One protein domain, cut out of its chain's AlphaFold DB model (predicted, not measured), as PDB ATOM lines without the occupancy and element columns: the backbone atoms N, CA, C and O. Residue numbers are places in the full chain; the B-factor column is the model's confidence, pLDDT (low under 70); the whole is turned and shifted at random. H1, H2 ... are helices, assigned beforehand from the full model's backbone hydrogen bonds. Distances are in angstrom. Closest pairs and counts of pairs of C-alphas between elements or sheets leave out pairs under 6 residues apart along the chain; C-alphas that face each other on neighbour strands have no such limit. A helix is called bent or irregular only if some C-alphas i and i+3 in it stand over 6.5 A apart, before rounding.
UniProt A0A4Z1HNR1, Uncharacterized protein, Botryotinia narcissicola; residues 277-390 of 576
ATOM      1  N   GLY A 277      15.666  24.954 -41.825       54.34
ATOM      2  CA  GLY A 277      14.693  25.617 -42.689       54.34
ATOM      3  C   GLY A 277      14.443  27.074 -42.284       54.34
ATOM      4  O   GLY A 277      14.436  27.953 -43.136       54.34
ATOM      5  N   GLN A 278      14.326  27.376 -40.988       59.41
ATOM      6  CA  GLN A 278      14.187  28.751 -40.490       59.41
ATOM      7  C   GLN A 278      15.461  29.570 -40.700       59.41
ATOM      8  O   GLN A 278      15.372  30.738 -41.068       59.41
ATOM      9  N   VAL A 279      16.640  28.966 -40.513       55.66
ATOM     10  CA  VAL A 279      17.917  29.644 -40.778       55.66
ATOM     11  C   VAL A 279      18.043  29.961 -42.261       55.66
ATOM     12  O   VAL A 279      18.229  31.118 -42.604       55.66
ATOM     13  N   SER A 280      17.822  28.995 -43.148       55.41
ATOM     14  CA  SER A 280      17.910  29.194 -44.602       55.41
ATOM     15  C   SER A 280      16.918  30.249 -45.111       55.41
ATOM     16  O   SER A 280      17.283  31.093 -45.934       55.41
ATOM     17  N   LYS A 281      15.698  30.294 -44.547       66.81
ATOM     18  CA  LYS A 281      14.692  31.335 -44.840       66.81
ATOM     19  C   LYS A 281      15.183  32.750 -44.533       66.81
ATOM     20  O   LYS A 281      14.815  33.679 -45.250       66.81
ATOM     21  N   MET A 282      16.026  32.928 -43.512       67.62
ATOM     22  CA  MET A 282      16.590  34.242 -43.176       67.62
ATOM     23  C   MET A 282      17.608  34.748 -44.214       67.62
ATOM     24  O   MET A 282      17.842  35.953 -44.266       67.62
ATOM     25  N   PHE A 283      18.197  33.868 -45.036       73.38
ATOM     26  CA  PHE A 283      19.263  34.234 -45.982       73.38
ATOM     27  C   PHE A 283      18.804  34.288 -47.444       73.38
ATOM     28  O   PHE A 283      19.213  35.203 -48.155       73.38
ATOM     29  N   VAL A 284      17.966  33.348 -47.900       60.28
ATOM     30  CA  VAL A 284      17.610  33.213 -49.335       60.28
ATOM     31  C   VAL A 284      16.210  33.767 -49.662       60.28
ATOM     32  O   VAL A 284      15.859  33.981 -50.822       60.28
ATOM     33  N   GLY A 285      15.401  34.062 -48.639       65.44
ATOM     34  CA  GLY A 285      14.034  34.556 -48.812       65.44
ATOM     35  C   GLY A 285      13.091  33.553 -49.511       65.44
ATOM     36  O   GLY A 285      13.457  32.400 -49.733       65.44
ATOM     37  N   PRO A 286      11.864  33.975 -49.880       52.16
ATOM     38  CA  PRO A 286      10.821  33.073 -50.395       52.16
ATOM     39  C   PRO A 286      11.148  32.422 -51.747       52.16
ATOM     40  O   PRO A 286      10.654  31.346 -52.053       52.16
ATOM     41  N   LYS A 287      11.989  33.059 -52.573       50.75
ATOM     42  CA  LYS A 287      12.386  32.513 -53.885       50.75
ATOM     43  C   LYS A 287      13.379  31.356 -53.767       50.75
ATOM     44  O   LYS A 287      13.327  30.428 -54.564       50.75
ATOM     45  N   GLY A 288      14.251  31.390 -52.759       54.03
ATOM     46  CA  GLY A 288      15.104  30.250 -52.429       54.03
ATOM     47  C   GLY A 288      14.340  29.085 -51.804       54.03
ATOM     48  O   GLY A 288      14.786  27.948 -51.897       54.03
ATOM     49  N   GLU A 289      13.189  29.360 -51.179       57.91
ATOM     50  CA  GLU A 289      12.322  28.346 -50.568       57.91
ATOM     51  C   GLU A 289      11.708  27.424 -51.623       57.91
ATOM     52  O   GLU A 289      11.767  26.215 -51.449       57.91
ATOM     53  N   GLU A 290      11.220  27.964 -52.742       54.81
ATOM     54  CA  GLU A 290      10.664  27.171 -53.850       54.81
ATOM     55  C   GLU A 290      11.718  26.209 -54.437       54.81
ATOM     56  O   GLU A 290      11.452  25.025 -54.625       54.81
ATOM     57  N   LEU A 291      12.968  26.672 -54.580       52.53
ATOM     58  CA  LEU A 291      14.101  25.848 -55.028       52.53
ATOM     59  C   LEU A 291      14.504  24.748 -54.025       52.53
ATOM     60  O   LEU A 291      14.903  23.662 -54.440       52.53
ATOM     61  N   LEU A 292      14.417  25.013 -52.716       52.41
ATOM     62  CA  LEU A 292      14.758  24.045 -51.661       52.41
ATOM     63  C   LEU A 292      13.628  23.031 -51.409       52.41
ATOM     64  O   LEU A 292      13.890  21.857 -51.126       52.41
ATOM     65  N   GLN A 293      12.380  23.481 -51.523       54.06
ATOM     66  CA  GLN A 293      11.181  22.702 -51.241       54.06
ATOM     67  C   GLN A 293      10.849  21.727 -52.375       54.06
ATOM     68  O   GLN A 293      10.467  20.595 -52.088       54.06
ATOM     69  N   ASP A 294      11.091  22.114 -53.631       47.06
ATOM     70  CA  ASP A 294      10.879  21.243 -54.792       47.06
ATOM     71  C   ASP A 294      11.922  20.119 -54.916       47.06
ATOM     72  O   ASP A 294      11.702  19.171 -55.673       47.06
ATOM     73  N   GLN A 295      13.053  20.191 -54.197       52.00
ATOM     74  CA  GLN A 295      14.142  19.223 -54.368       52.00
ATOM     75  C   GLN A 295      14.563  18.445 -53.108       52.00
ATOM     76  O   GLN A 295      14.960  17.295 -53.274       52.00
ATOM     77  N   TYR A 296      14.503  18.980 -51.874       51.44
ATOM     78  CA  TYR A 296      15.254  18.339 -50.767       51.44
ATOM     79  C   TYR A 296      14.692  18.439 -49.332       51.44
ATOM     80  O   TYR A 296      15.183  17.721 -48.453       51.44
ATOM     81  N   CYS A 297      13.680  19.267 -49.036       46.69
ATOM     82  CA  CYS A 297      13.268  19.493 -47.636       46.69
ATOM     83  C   CYS A 297      12.739  18.243 -46.895       46.69
ATOM     84  O   CYS A 297      13.015  18.103 -45.707       46.69
ATOM     85  N   GLU A 298      12.070  17.299 -47.568       45.31
ATOM     86  CA  GLU A 298      11.560  16.075 -46.912       45.31
ATOM     87  C   GLU A 298      12.664  15.075 -46.510       45.31
ATOM     88  O   GLU A 298      12.468  14.273 -45.595       45.31
ATOM     89  N   GLY A 299      13.829  15.108 -47.170       45.91
ATOM     90  CA  GLY A 299      14.965  14.236 -46.839       45.91
ATOM     91  C   GLY A 299      15.776  14.753 -45.649       45.91
ATOM     92  O   GLY A 299      16.168  13.986 -44.771       45.91
ATOM     93  N   LEU A 300      15.964  16.073 -45.587       43.03
ATOM     94  CA  LEU A 300      16.762  16.744 -44.557       43.03
ATOM     95  C   LEU A 300      16.137  16.667 -43.158       43.03
ATOM     96  O   LEU A 300      16.869  16.499 -42.185       43.03
ATOM     97  N   GLU A 301      14.809  16.758 -43.041       43.75
ATOM     98  CA  GLU A 301      14.124  16.628 -41.744       43.75
ATOM     99  C   GLU A 301      14.255  15.207 -41.170       43.75
ATOM    100  O   GLU A 301      14.551  15.048 -39.986       43.75
ATOM    101  N   LYS A 302      14.148  14.174 -42.019       45.06
ATOM    102  CA  LYS A 302      14.289  12.764 -41.612       45.06
ATOM    103  C   LYS A 302      15.720  12.380 -41.247       45.06
ATOM    104  O   LYS A 302      15.931  11.654 -40.282       45.06
ATOM    105  N   GLU A 303      16.723  12.858 -41.981       44.22
ATOM    106  CA  GLU A 303      18.127  12.587 -41.633       44.22
ATOM    107  C   GLU A 303      18.564  13.290 -40.345       44.22
ATOM    108  O   GLU A 303      19.458  12.815 -39.637       44.22
ATOM    109  N   TRP A 304      17.938  14.420 -40.021       42.31
ATOM    110  CA  TRP A 304      18.279  15.189 -38.837       42.31
ATOM    111  C   TRP A 304      17.813  14.524 -37.537       42.31
ATOM    112  O   TRP A 304      18.575  14.511 -36.568       42.31
ATOM    113  N   GLU A 305      16.635  13.896 -37.530       48.09
ATOM    114  CA  GLU A 305      16.181  13.083 -36.392       48.09
ATOM    115  C   GLU A 305      17.118  11.899 -36.108       48.09
ATOM    116  O   GLU A 305      17.247  11.472 -34.961       48.09
ATOM    117  N   VAL A 306      17.814  11.395 -37.131       47.88
ATOM    118  CA  VAL A 306      18.589  10.150 -37.036       47.88
ATOM    119  C   VAL A 306      20.084  10.378 -36.764       47.88
ATOM    120  O   VAL A 306      20.682   9.599 -36.023       47.88
ATOM    121  N   PHE A 307      20.721  11.421 -37.318       45.25
ATOM    122  CA  PHE A 307      22.196  11.457 -37.446       45.25
ATOM    123  C   PHE A 307      22.929  12.652 -36.821       45.25
ATOM    124  O   PHE A 307      24.069  12.915 -37.207       45.25
ATOM    125  N   GLY A 308      22.306  13.372 -35.879       50.41
ATOM    126  CA  GLY A 308      22.938  14.362 -34.988       50.41
ATOM    127  C   GLY A 308      24.341  14.841 -35.403       50.41
ATOM    128  O   GLY A 308      25.342  14.251 -35.013       50.41
ATOM    129  N   THR A 309      24.397  15.935 -36.173       50.44
ATOM    130  CA  THR A 309      25.578  16.705 -36.644       50.44
ATOM    131  C   THR A 309      26.344  16.236 -37.894       50.44
ATOM    132  O   THR A 309      26.795  17.105 -38.637       50.44
ATOM    133  N   ALA A 310      26.451  14.942 -38.222       42.38
ATOM    134  CA  ALA A 310      27.324  14.509 -39.332       42.38
ATOM    135  C   ALA A 310      26.690  14.618 -40.741       42.38
ATOM    136  O   ALA A 310      27.399  14.896 -41.709       42.38
ATOM    137  N   SER A 311      25.361  14.470 -40.868       53.16
ATOM    138  CA  SER A 311      24.681  14.399 -42.185       53.16
ATOM    139  C   SER A 311      24.635  15.730 -42.957       53.16
ATOM    140  O   SER A 311      24.574  15.761 -44.184       53.16
ATOM    141  N   HIS A 312      24.729  16.869 -42.263       54.19
ATOM    142  CA  HIS A 312      24.464  18.187 -42.862       54.19
ATOM    143  C   HIS A 312      25.583  18.695 -43.789       54.19
ATOM    144  O   HIS A 312      25.316  19.470 -44.706       54.19
ATOM    145  N   SER A 313      26.833  18.249 -43.594       55.50
ATOM    146  CA  SER A 313      27.943  18.585 -44.509       55.50
ATOM    147  C   SER A 313      27.723  17.988 -45.904       55.50
ATOM    148  O   SER A 313      28.158  18.567 -46.896       55.50
ATOM    149  N   THR A 314      27.056  16.835 -45.984       60.66
ATOM    150  CA  THR A 314      26.857  16.094 -47.235       60.66
ATOM    151  C   THR A 314      25.756  16.730 -48.078       60.66
ATOM    152  O   THR A 314      26.012  17.089 -49.224       60.66
ATOM    153  N   ALA A 315      24.589  17.004 -47.486       63.75
ATOM    154  CA  ALA A 315      23.471  17.637 -48.189       63.75
ATOM    155  C   ALA A 315      23.816  19.034 -48.741       63.75
ATOM    156  O   ALA A 315      23.439  19.389 -49.855       63.75
ATOM    157  N   MET A 316      24.602  19.832 -48.009       63.22
ATOM    158  CA  MET A 316      25.038  21.144 -48.503       63.22
ATOM    159  C   MET A 316      26.083  21.057 -49.623       63.22
ATOM    160  O   MET A 316      26.058  21.880 -50.539       63.22
ATOM    161  N   LYS A 317      26.974  20.055 -49.603       67.00
ATOM    162  CA  LYS A 317      27.902  19.799 -50.720       67.00
ATOM    163  C   LYS A 317      27.153  19.400 -51.989       67.00
ATOM    164  O   LYS A 317      27.551  19.816 -53.073       67.00
ATOM    165  N   GLU A 318      26.060  18.652 -51.854       71.88
ATOM    166  CA  GLU A 318      25.178  18.319 -52.978       71.88
ATOM    167  C   GLU A 318      24.489  19.567 -53.545       71.88
ATOM    168  O   GLU A 318      24.526  19.777 -54.755       71.88
ATOM    169  N   ILE A 319      23.967  20.458 -52.693       64.44
ATOM    170  CA  ILE A 319      23.355  21.728 -53.130       64.44
ATOM    171  C   ILE A 319      24.376  22.631 -53.846       64.44
ATOM    172  O   ILE A 319      24.057  23.265 -54.852       64.44
ATOM    173  N   GLN A 320      25.626  22.671 -53.373       64.62
ATOM    174  CA  GLN A 320      26.704  23.417 -54.035       64.62
ATOM    175  C   GLN A 320      27.075  22.837 -55.409       64.62
ATOM    176  O   GLN A 320      27.456  23.599 -56.306       64.62
ATOM    177  N   ALA A 321      26.939  21.518 -55.580       73.44
ATOM    178  CA  ALA A 321      27.223  20.804 -56.821       73.44
ATOM    179  C   ALA A 321      26.127  20.963 -57.892       73.44
ATOM    180  O   ALA A 321      26.338  20.575 -59.040       73.44
ATOM    181  N   LEU A 322      24.972  21.554 -57.562       73.69
ATOM    182  CA  LEU A 322      23.928  21.843 -58.542       73.69
ATOM    183  C   LEU A 322      24.337  23.031 -59.426       73.69
ATOM    184  O   LEU A 322      24.378  24.183 -58.987       73.69
ATOM    185  N   ASP A 323      24.598  22.772 -60.706       73.62
ATOM    186  CA  ASP A 323      24.979  23.802 -61.687       73.62
ATOM    187  C   ASP A 323      23.872  24.839 -61.954       73.62
ATOM    188  O   ASP A 323      24.154  25.948 -62.403       73.62
ATOM    189  N   ASN A 324      22.621  24.518 -61.615       81.44
ATOM    190  CA  ASN A 324      21.447  25.329 -61.952       81.44
ATOM    191  C   ASN A 324      21.107  26.434 -60.937       81.44
ATOM    192  O   ASN A 324      20.197  27.222 -61.190       81.44
ATOM    193  N   VAL A 325      21.792  26.505 -59.790       76.94
ATOM    194  CA  VAL A 325      21.488  27.520 -58.765       76.94
ATOM    195  C   VAL A 325      22.178  28.847 -59.122       76.94
ATOM    196  O   VAL A 325      23.397  28.848 -59.335       76.94
ATOM    197  N   PRO A 326      21.454  29.985 -59.170       83.38
ATOM    198  CA  PRO A 326      22.051  31.295 -59.410       83.38
ATOM    199  C   PRO A 326      23.203  31.602 -58.445       83.38
ATOM    200  O   PRO A 326      23.167  31.240 -57.270       83.38
ATOM    201  N   ALA A 327      24.232  32.306 -58.926       84.38
ATOM    202  CA  ALA A 327      25.432  32.593 -58.133       84.38
ATOM    203  C   ALA A 327      25.130  33.366 -56.833       84.38
ATOM    204  O   ALA A 327      25.764  33.117 -55.809       84.38
ATOM    205  N   GLU A 328      24.141  34.266 -56.862       81.75
ATOM    206  CA  GLU A 328      23.701  35.021 -55.681       81.75
ATOM    207  C   GLU A 328      23.065  34.109 -54.622       81.75
ATOM    208  O   GLU A 328      23.381  34.227 -53.437       81.75
ATOM    209  N   ASP A 329      22.246  33.146 -55.049       82.12
ATOM    210  CA  ASP A 329      21.600  32.182 -54.155       82.12
ATOM    211  C   ASP A 329      22.624  31.196 -53.582       82.12
ATOM    212  O   ASP A 329      22.602  30.906 -52.385       82.12
ATOM    213  N   LYS A 330      23.605  30.760 -54.390       84.12
ATOM    214  CA  LYS A 330      24.753  29.970 -53.904       84.12
ATOM    215  C   LYS A 330      25.535  30.724 -52.825       84.12
ATOM    216  O   LYS A 330      25.915  30.136 -51.814       84.12
ATOM    217  N   GLN A 331      25.763  32.026 -53.006       86.62
ATOM    218  CA  GLN A 331      26.465  32.854 -52.023       86.62
ATOM    219  C   GLN A 331      25.655  33.007 -50.725       86.62
ATOM    220  O   GLN A 331      26.223  32.892 -49.639       86.62
ATOM    221  N   ALA A 332      24.335  33.198 -50.821       86.25
ATOM    222  CA  ALA A 332      23.443  33.270 -49.664       86.25
ATOM    223  C   ALA A 332      23.366  31.937 -48.895       86.25
ATOM    224  O   ALA A 332      23.410  31.932 -47.665       86.25
ATOM    225  N   LEU A 333      23.327  30.805 -49.600       85.00
ATOM    226  CA  LEU A 333      23.362  29.469 -48.996       85.00
ATOM    227  C   LEU A 333      24.694  29.197 -48.289       85.00
ATOM    228  O   LEU A 333      24.708  28.709 -47.158       85.00
ATOM    229  N   ASN A 334      25.814  29.589 -48.900       87.69
ATOM    230  CA  ASN A 334      27.129  29.487 -48.266       87.69
ATOM    231  C   ASN A 334      27.236  30.372 -47.017       87.69
ATOM    232  O   ASN A 334      27.832  29.962 -46.019       87.69
ATOM    233  N   ALA A 335      26.630  31.564 -47.040       90.88
ATOM    234  CA  ALA A 335      26.533  32.432 -45.870       90.88
ATOM    235  C   ALA A 335      25.700  31.787 -44.749       90.88
ATOM    236  O   ALA A 335      26.133  31.780 -43.597       90.88
ATOM    237  N   ALA A 336      24.550  31.190 -45.080       88.62
ATOM    238  CA  ALA A 336      23.706  30.476 -44.122       88.62
ATOM    239  C   ALA A 336      24.440  29.284 -43.484       88.62
ATOM    240  O   ALA A 336      24.334  29.064 -42.276       88.62
ATOM    241  N   TYR A 337      25.228  28.550 -44.275       86.75
ATOM    242  CA  TYR A 337      26.039  27.437 -43.788       86.75
ATOM    243  C   TYR A 337      27.127  27.901 -42.815       86.75
ATOM    244  O   TYR A 337      27.209  27.392 -41.699       86.75
ATOM    245  N   GLN A 338      27.909  28.916 -43.195       90.50
ATOM    246  CA  GLN A 338      28.927  29.500 -42.317       90.50
ATOM    247  C   GLN A 338      28.319  30.063 -41.027       90.50
ATOM    248  O   GLN A 338      28.912  29.942 -39.957       90.50
ATOM    249  N   PHE A 339      27.124  30.656 -41.108       92.06
ATOM    250  CA  PHE A 339      26.402  31.133 -39.932       92.06
ATOM    251  C   PHE A 339      26.044  29.983 -38.997       92.06
ATOM    252  O   PHE A 339      26.257  30.079 -37.789       92.06
ATOM    253  N   TRP A 340      25.521  28.891 -39.549       85.88
ATOM    254  CA  TRP A 340      25.145  27.717 -38.776       85.88
ATOM    255  C   TRP A 340      26.359  27.026 -38.145       85.88
ATOM    256  O   TRP A 340      26.316  26.661 -36.971       85.88
ATOM    257  N   GLU A 341      27.466  26.905 -38.878       86.94
ATOM    258  CA  GLU A 341      28.724  26.373 -38.356       86.94
ATOM    259  C   GLU A 341      29.250  27.238 -37.199       86.94
ATOM    260  O   GLU A 341      29.520  26.727 -36.112       86.94
ATOM    261  N   LEU A 342      29.283  28.562 -37.370       88.25
ATOM    262  CA  LEU A 342      29.692  29.489 -36.313       88.25
ATOM    263  C   LEU A 342      28.762  29.414 -35.089       88.25
ATOM    264  O   LEU A 342      29.222  29.400 -33.946       88.25
ATOM    265  N   TRP A 343      27.450  29.329 -35.317       85.00
ATOM    266  CA  TRP A 343      26.441  29.231 -34.262       85.00
ATOM    267  C   TRP A 343      26.524  27.906 -33.487       85.00
ATOM    268  O   TRP A 343      26.313  27.872 -32.273       85.00
ATOM    269  N   THR A 344      26.873  26.808 -34.162       81.44
ATOM    270  CA  THR A 344      27.010  25.483 -33.541       81.44
ATOM    271  C   THR A 344      28.354  25.280 -32.838       81.44
ATOM    272  O   THR A 344      28.377  24.614 -31.803       81.44
ATOM    273  N   GLN A 345      29.439  25.891 -33.327       82.56
ATOM    274  CA  GLN A 345      30.787  25.796 -32.746       82.56
ATOM    275  C   GLN A 345      30.975  26.581 -31.438       82.56
ATOM    276  O   GLN A 345      31.935  26.321 -30.704       82.56
ATOM    277  N   LEU A 346      30.080  27.514 -31.104       76.75
ATOM    278  CA  LEU A 346      30.105  28.234 -29.829       76.75
ATOM    279  C   LEU A 346      29.808  27.279 -28.661       76.75
ATOM    280  O   LEU A 346      28.674  27.144 -28.210       76.75
ATOM    281  N   LYS A 347      30.864  26.625 -28.155       52.25
ATOM    282  CA  LYS A 347      30.829  25.654 -27.043       52.25
ATOM    283  C   LYS A 347      30.263  26.219 -25.735       52.25
ATOM    284  O   LYS A 347      29.796  25.448 -24.908       52.25
ATOM    285  N   ASN A 348      30.250  27.542 -25.572       51.06
ATOM    286  CA  ASN A 348      29.673  28.233 -24.420       51.06
ATOM    287  C   ASN A 348      28.396  28.965 -24.836       51.06
ATOM    288  O   ASN A 348      28.343  30.197 -24.817       51.06
ATOM    289  N   ARG A 349      27.373  28.216 -25.259       58.38
ATOM    290  CA  ARG A 349      26.048  28.803 -25.460       58.38
ATOM    291  C   ARG A 349      25.558  29.324 -24.106       58.38
ATOM    292  O   ARG A 349      25.413  28.518 -23.191       58.38
ATOM    293  N   PRO A 350      25.235  30.616 -23.937       50.19
ATOM    294  CA  PRO A 350      24.155  30.922 -23.018       50.19
ATOM    295  C   PRO A 350      22.930  30.210 -23.600       50.19
ATOM    296  O   PRO A 350      22.540  30.499 -24.731       50.19
ATOM    297  N   GLU A 351      22.372  29.243 -22.872       57.28
ATOM    298  CA  GLU A 351      21.238  28.392 -23.287       57.28
ATOM    299  C   GLU A 351      20.010  29.186 -23.783       57.28
ATOM    300  O   GLU A 351      19.081  28.627 -24.351       57.28
ATOM    301  N   THR A 352      20.020  30.506 -23.611       52.19
ATOM    302  CA  THR A 352      18.918  31.425 -23.862       52.19
ATOM    303  C   THR A 352      18.938  32.135 -25.215       52.19
ATOM    304  O   THR A 352      17.946  32.782 -25.534       52.19
ATOM    305  N   ARG A 353      20.011  32.058 -26.022       71.81
ATOM    306  CA  ARG A 353      20.079  32.845 -27.271       71.81
ATOM    307  C   ARG A 353      19.553  32.097 -28.490       71.81
ATOM    308  O   ARG A 353      20.119  31.086 -28.909       71.81
ATOM    309  N   THR A 354      18.513  32.649 -29.107       82.69
ATOM    310  CA  THR A 354      17.961  32.132 -30.369       82.69
ATOM    311  C   THR A 354      18.917  32.388 -31.543       82.69
ATOM    312  O   THR A 354      19.744  33.303 -31.504       82.69
ATOM    313  N   ALA A 355      18.800  31.612 -32.629       82.38
ATOM    314  CA  ALA A 355      19.575  31.849 -33.854       82.38
ATOM    315  C   ALA A 355      19.379  33.281 -34.392       82.38
ATOM    316  O   ALA A 355      20.330  33.917 -34.842       82.38
ATOM    317  N   LEU A 356      18.167  33.830 -34.276       83.69
ATOM    318  CA  LEU A 356      17.862  35.198 -34.693       83.69
ATOM    319  C   LEU A 356      18.615  36.243 -33.856       83.69
ATOM    320  O   LEU A 356      19.165  37.201 -34.397       83.69
ATOM    321  N   GLU A 357      18.674  36.066 -32.537       86.06
ATOM    322  CA  GLU A 357      19.455  36.946 -31.662       86.06
ATOM    323  C   GLU A 357      20.944  36.887 -31.986       86.06
ATOM    324  O   GLU A 357      21.609  37.924 -32.016       86.06
ATOM    325  N   PHE A 358      21.461  35.692 -32.279       88.50
ATOM    326  CA  PHE A 358      22.851  35.525 -32.680       88.50
ATOM    327  C   PHE A 358      23.148  36.221 -34.015       88.50
ATOM    328  O   PHE A 358      24.119  36.971 -34.114       88.50
ATOM    329  N   LEU A 359      22.266  36.084 -35.007       90.44
ATOM    330  CA  LEU A 359      22.378  36.803 -36.277       90.44
ATOM    331  C   LEU A 359      22.343  38.326 -36.080       90.44
ATOM    332  O   LEU A 359      23.138  39.045 -36.680       90.44
ATOM    333  N   ASN A 360      21.479  38.826 -35.193       87.62
ATOM    334  CA  ASN A 360      21.409  40.251 -34.861       87.62
ATOM    335  C   ASN A 360      22.696  40.777 -34.209       87.62
ATOM    336  O   ASN A 360      23.066  41.932 -34.433       87.62
ATOM    337  N   ILE A 361      23.388  39.959 -33.411       90.38
ATOM    338  CA  ILE A 361      24.701  40.311 -32.852       90.38
ATOM    339  C   ILE A 361      25.725  40.452 -33.983       90.38
ATOM    340  O   ILE A 361      26.387  41.486 -34.074       90.38
ATOM    341  N   LEU A 362      25.784  39.473 -34.888       92.69
ATOM    342  CA  LEU A 362      26.702  39.500 -36.030       92.69
ATOM    343  C   LEU A 362      26.398  40.643 -37.014       92.69
ATOM    344  O   LEU A 362      27.308  41.219 -37.596       92.69
ATOM    345  N   LEU A 363      25.129  41.031 -37.182       92.38
ATOM    346  CA  LEU A 363      24.753  42.187 -38.008       92.38
ATOM    347  C   LEU A 363      25.212  43.520 -37.401       92.38
ATOM    348  O   LEU A 363      25.579  44.442 -38.137       92.38
ATOM    349  N   LYS A 364      25.211  43.641 -36.067       92.44
ATOM    350  CA  LYS A 364      25.743  44.829 -35.381       92.44
ATOM    351  C   LYS A 364      27.252  44.924 -35.573       92.44
ATOM    352  O   LYS A 364      27.751  46.001 -35.918       92.44
ATOM    353  N   ASP A 365      27.943  43.799 -35.438       94.25
ATOM    354  CA  ASP A 365      29.398  43.720 -35.505       94.25
ATOM    355  C   ASP A 365      29.884  42.551 -36.387       94.25
ATOM    356  O   ASP A 365      30.204  41.472 -35.881       94.25
ATOM    357  N   PRO A 366      29.950  42.754 -37.722       93.69
ATOM    358  CA  PRO A 366      30.380  41.716 -38.660       93.69
ATOM    359  C   PRO A 366      31.828  41.248 -38.471       93.69
ATOM    360  O   PRO A 366      32.189  40.194 -38.988       93.69
ATOM    361  N   GLU A 367      32.657  41.997 -37.734       93.50
ATOM    362  CA  GLU A 367      34.044  41.610 -37.444       93.50
ATOM    363  C   GLU A 367      34.138  40.450 -36.439       93.50
ATOM    364  O   GLU A 367      35.196  39.845 -36.295       93.50
ATOM    365  N   GLN A 368      33.029  40.078 -35.788       88.56
ATOM    366  CA  GLN A 368      32.964  38.875 -34.949       88.56
ATOM    367  C   GLN A 368      32.972  37.574 -35.759       88.56
ATOM    368  O   GLN A 368      33.116  36.498 -35.178       88.56
ATOM    369  N   VAL A 369      32.818  37.648 -37.085       92.00
ATOM    370  CA  VAL A 369      32.986  36.488 -37.962       92.00
ATOM    371  C   VAL A 369      34.489  36.263 -38.185       92.00
ATOM    372  O   VAL A 369      35.139  37.104 -38.807       92.00
ATOM    373  N   PRO A 370      35.063  35.144 -37.704       79.88
ATOM    374  CA  PRO A 370      36.515  34.953 -37.618       79.88
ATOM    375  C   PRO A 370      37.219  34.748 -38.967       79.88
ATOM    376  O   PRO A 370      38.446  34.725 -39.010       79.88
ATOM    377  N   GLN A 371      36.472  34.568 -40.059       83.94
ATOM    378  CA  GLN A 371      37.017  34.337 -41.396       83.94
ATOM    379  C   GLN A 371      36.336  35.251 -42.414       83.94
ATOM    380  O   GLN A 371      35.113  35.420 -42.392       83.94
ATOM    381  N   ASP A 372      37.124  35.816 -43.329       89.31
ATOM    382  CA  ASP A 372      36.580  36.478 -44.510       89.31
ATOM    383  C   ASP A 372      35.922  35.412 -45.399       89.31
ATOM    384  O   ASP A 372      36.548  34.430 -45.798       89.31
ATOM    385  N   GLY A 373      34.627  35.573 -45.659       92.94
ATOM    386  CA  GLY A 373      33.837  34.587 -46.382       92.94
ATOM    387  C   GLY A 373      32.411  35.057 -46.672       92.94
ATOM    388  O   GLY A 373      32.035  36.168 -46.278       92.94
ATOM    389  N   PRO A 374      31.601  34.211 -47.336       92.94
ATOM    390  CA  PRO A 374      30.229  34.522 -47.733       92.94
ATOM    391  C   PRO A 374      29.353  35.090 -46.613       92.94
ATOM    392  O   PRO A 374      28.566  36.002 -46.863       92.94
ATOM    393  N   LEU A 375      29.507  34.620 -45.368       94.50
ATOM    394  CA  LEU A 375      28.764  35.170 -44.232       94.50
ATOM    395  C   LEU A 375      29.141  36.623 -43.942       94.50
ATOM    396  O   LEU A 375      28.260  37.464 -43.781       94.50
ATOM    397  N   LYS A 376      30.436  36.941 -43.886       95.38
ATOM    398  CA  LYS A 376      30.901  38.305 -43.612       95.38
ATOM    399  C   LYS A 376      30.478  39.259 -44.730       95.38
ATOM    400  O   LYS A 376      29.987  40.351 -44.455       95.38
ATOM    401  N   GLU A 377      30.581  38.823 -45.985       94.44
ATOM    402  CA  GLU A 377      30.097  39.581 -47.143       94.44
ATOM    403  C   GLU A 377      28.587  39.830 -47.078       94.44
ATOM    404  O   GLU A 377      28.141  40.963 -47.284       94.44
ATOM    405  N   PHE A 378      27.806  38.802 -46.735       94.31
ATOM    406  CA  PHE A 378      26.363  38.911 -46.540       94.31
ATOM    407  C   PHE A 378      26.024  39.910 -45.429       94.31
ATOM    408  O   PHE A 378      25.234  40.828 -45.649       94.31
ATOM    409  N   LEU A 379      26.656  39.799 -44.257       94.25
ATOM    410  CA  LEU A 379      26.427  40.706 -43.129       94.25
ATOM    411  C   LEU A 379      26.798  42.152 -43.479       94.25
ATOM    412  O   LEU A 379      26.044  43.071 -43.162       94.25
ATOM    413  N   LEU A 380      27.917  42.370 -44.175       94.56
ATOM    414  CA  LEU A 380      28.334  43.696 -44.634       94.56
ATOM    415  C   LEU A 380      27.366  44.271 -45.674       94.56
ATOM    416  O   LEU A 380      27.017  45.451 -45.590       94.56
ATOM    417  N   LYS A 381      26.906  43.460 -46.635       92.50
ATOM    418  CA  LYS A 381      25.907  43.861 -47.639       92.50
ATOM    419  C   LYS A 381      24.593  44.245 -46.960       92.50
ATOM    420  O   LYS A 381      24.084  45.338 -47.204       92.50
ATOM    421  N   THR A 382      24.102  43.413 -46.047       88.88
ATOM    422  CA  THR A 382      22.876  43.660 -45.278       88.88
ATOM    423  C   THR A 382      23.009  44.897 -44.393       88.88
ATOM    424  O   THR A 382      22.135  45.758 -44.417       88.88
ATOM    425  N   LYS A 383      24.140  45.083 -43.703       90.94
ATOM    426  CA  LYS A 383      24.420  46.285 -42.902       90.94
ATOM    427  C   LYS A 383      24.451  47.557 -43.756       90.94
ATOM    428  O   LYS A 383      23.912  48.578 -43.337       90.94
ATOM    429  N   ARG A 384      25.027  47.517 -44.966       90.81
ATOM    430  CA  ARG A 384      24.981  48.651 -45.915       90.81
ATOM    431  C   ARG A 384      23.558  48.959 -46.375       90.81
ATOM    432  O   ARG A 384      23.219  50.131 -46.494       90.81
ATOM    433  N   ILE A 385      22.743  47.933 -46.628       85.94
ATOM    434  CA  ILE A 385      21.333  48.106 -47.000       85.94
ATOM    435  C   ILE A 385      20.567  48.748 -45.841       85.94
ATOM    436  O   ILE A 385      19.921  49.766 -46.056       85.94
ATOM    437  N   LEU A 386      20.707  48.222 -44.623       81.38
ATOM    438  CA  LEU A 386      20.036  48.735 -43.424       81.38
ATOM    439  C   LEU A 386      20.436  50.178 -43.093       81.38
ATOM    440  O   LEU A 386      19.591  50.975 -42.698       81.38
ATOM    441  N   ASN A 387      21.707  50.531 -43.304       84.38
ATOM    442  CA  ASN A 387      22.222  51.881 -43.068       84.38
ATOM    443  C   ASN A 387      22.017  52.834 -44.257       84.38
ATOM    444  O   ASN A 387      22.418  53.996 -44.185       84.38
ATOM    445  N   SER A 388      21.436  52.369 -45.368       87.12
ATOM    446  CA  SER A 388      21.181  53.224 -46.523       87.12
ATOM    447  C   SER A 388      20.083  54.241 -46.186       87.12
ATOM    448  O   SER A 388      18.993  53.832 -45.778       87.12
ATOM    449  N   PRO A 389      20.289  55.553 -46.425       76.06
ATOM    450  CA  PRO A 389      19.275  56.589 -46.190       76.06
ATOM    451  C   PRO A 389      17.955  56.325 -46.929       76.06
ATOM    452  O   PRO A 389      16.889  56.767 -46.511       76.06
ATOM    453  N   ASN A 390      18.023  55.563 -48.024       76.19
ATOM    454  CA  ASN A 390      16.880  55.217 -48.855       76.19
ATOM    455  C   ASN A 390      16.194  53.915 -48.427       76.19
ATOM    456  O   ASN A 390      15.220  53.525 -49.065       76.19
TER     457      ASN A 390
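AT A GLANCE: This is residues 277 to 390 of the 576 residues of an uncharacterized protein of Botryotinia narcissicola (UniProt A0A4Z1HNR1). A long helix, H4, stands in the middle; sharply kinked H1 packs on it, the loosely held pair H2 and H3 lies to one side, and H5 and H6 reach out on the other, both crosswise to H4. Residues 345 to 353 stick out, 345 belonging to H4. The printed part has 114 residues with six named helices, H1 to H6 in order, and no named strand: all helix, compact, radius of gyration of the C-alphas 14.7 A, spans 40 by 35 by 22 A.

IN THESE COORDINATES: Find C-alpha 277 at (14.693, 25.617, -42.689), where H1 begins; it ends at residue 293, 9.7 A away, irregular, with C-alphas 283 and 286 9.6 A apart and a kink of 133 degrees near 284. Next come H2, residues 297 to 307, 15.8 A, and H3, 312 to 321, 14.5 A. H4, 327 to 345, runs 26.8 A from (25.432, 32.593, -58.133). H5, 355 to 364, spans 14.5 A; H6, 374 to 386, spans 18.0 A, ending at (20.036, 48.735, -43.424).

HOW THE PARTS SIT: Look first at the hub, H4. H1 touches it, closest C-alphas Phe 283 and Ala 332, 5.7 A, at 36 degrees, only just steep, opposite ways. H6 touches H4 with residues 374 to 378 alone, closest C-alphas Leu 375 and Ala 335, 3.9 A, about perpendicular at 74 degrees. H5 and H6 touch at C-alphas Leu 363 and Leu 379, their closest, 5.6 A. H3 is close to H4 but not clearly touching, closest C-alphas Gln 320 and Lys 330, 6.8 A; H2 and H4 are apart. O i to N i+4 pairs are all within hydrogen-bond range in H3, H4, H5 and H6; H1 has 8 of 13, H2 5 of 7.

THE WHOLE: The C-alphas of Val 306 and Pro 389, the two farthest apart, are 47.3 A apart. The printed part has no cut, and no link is long. Look for pLDDT under 70 at 48 residues, among them 284 to 317 and 347 to 352.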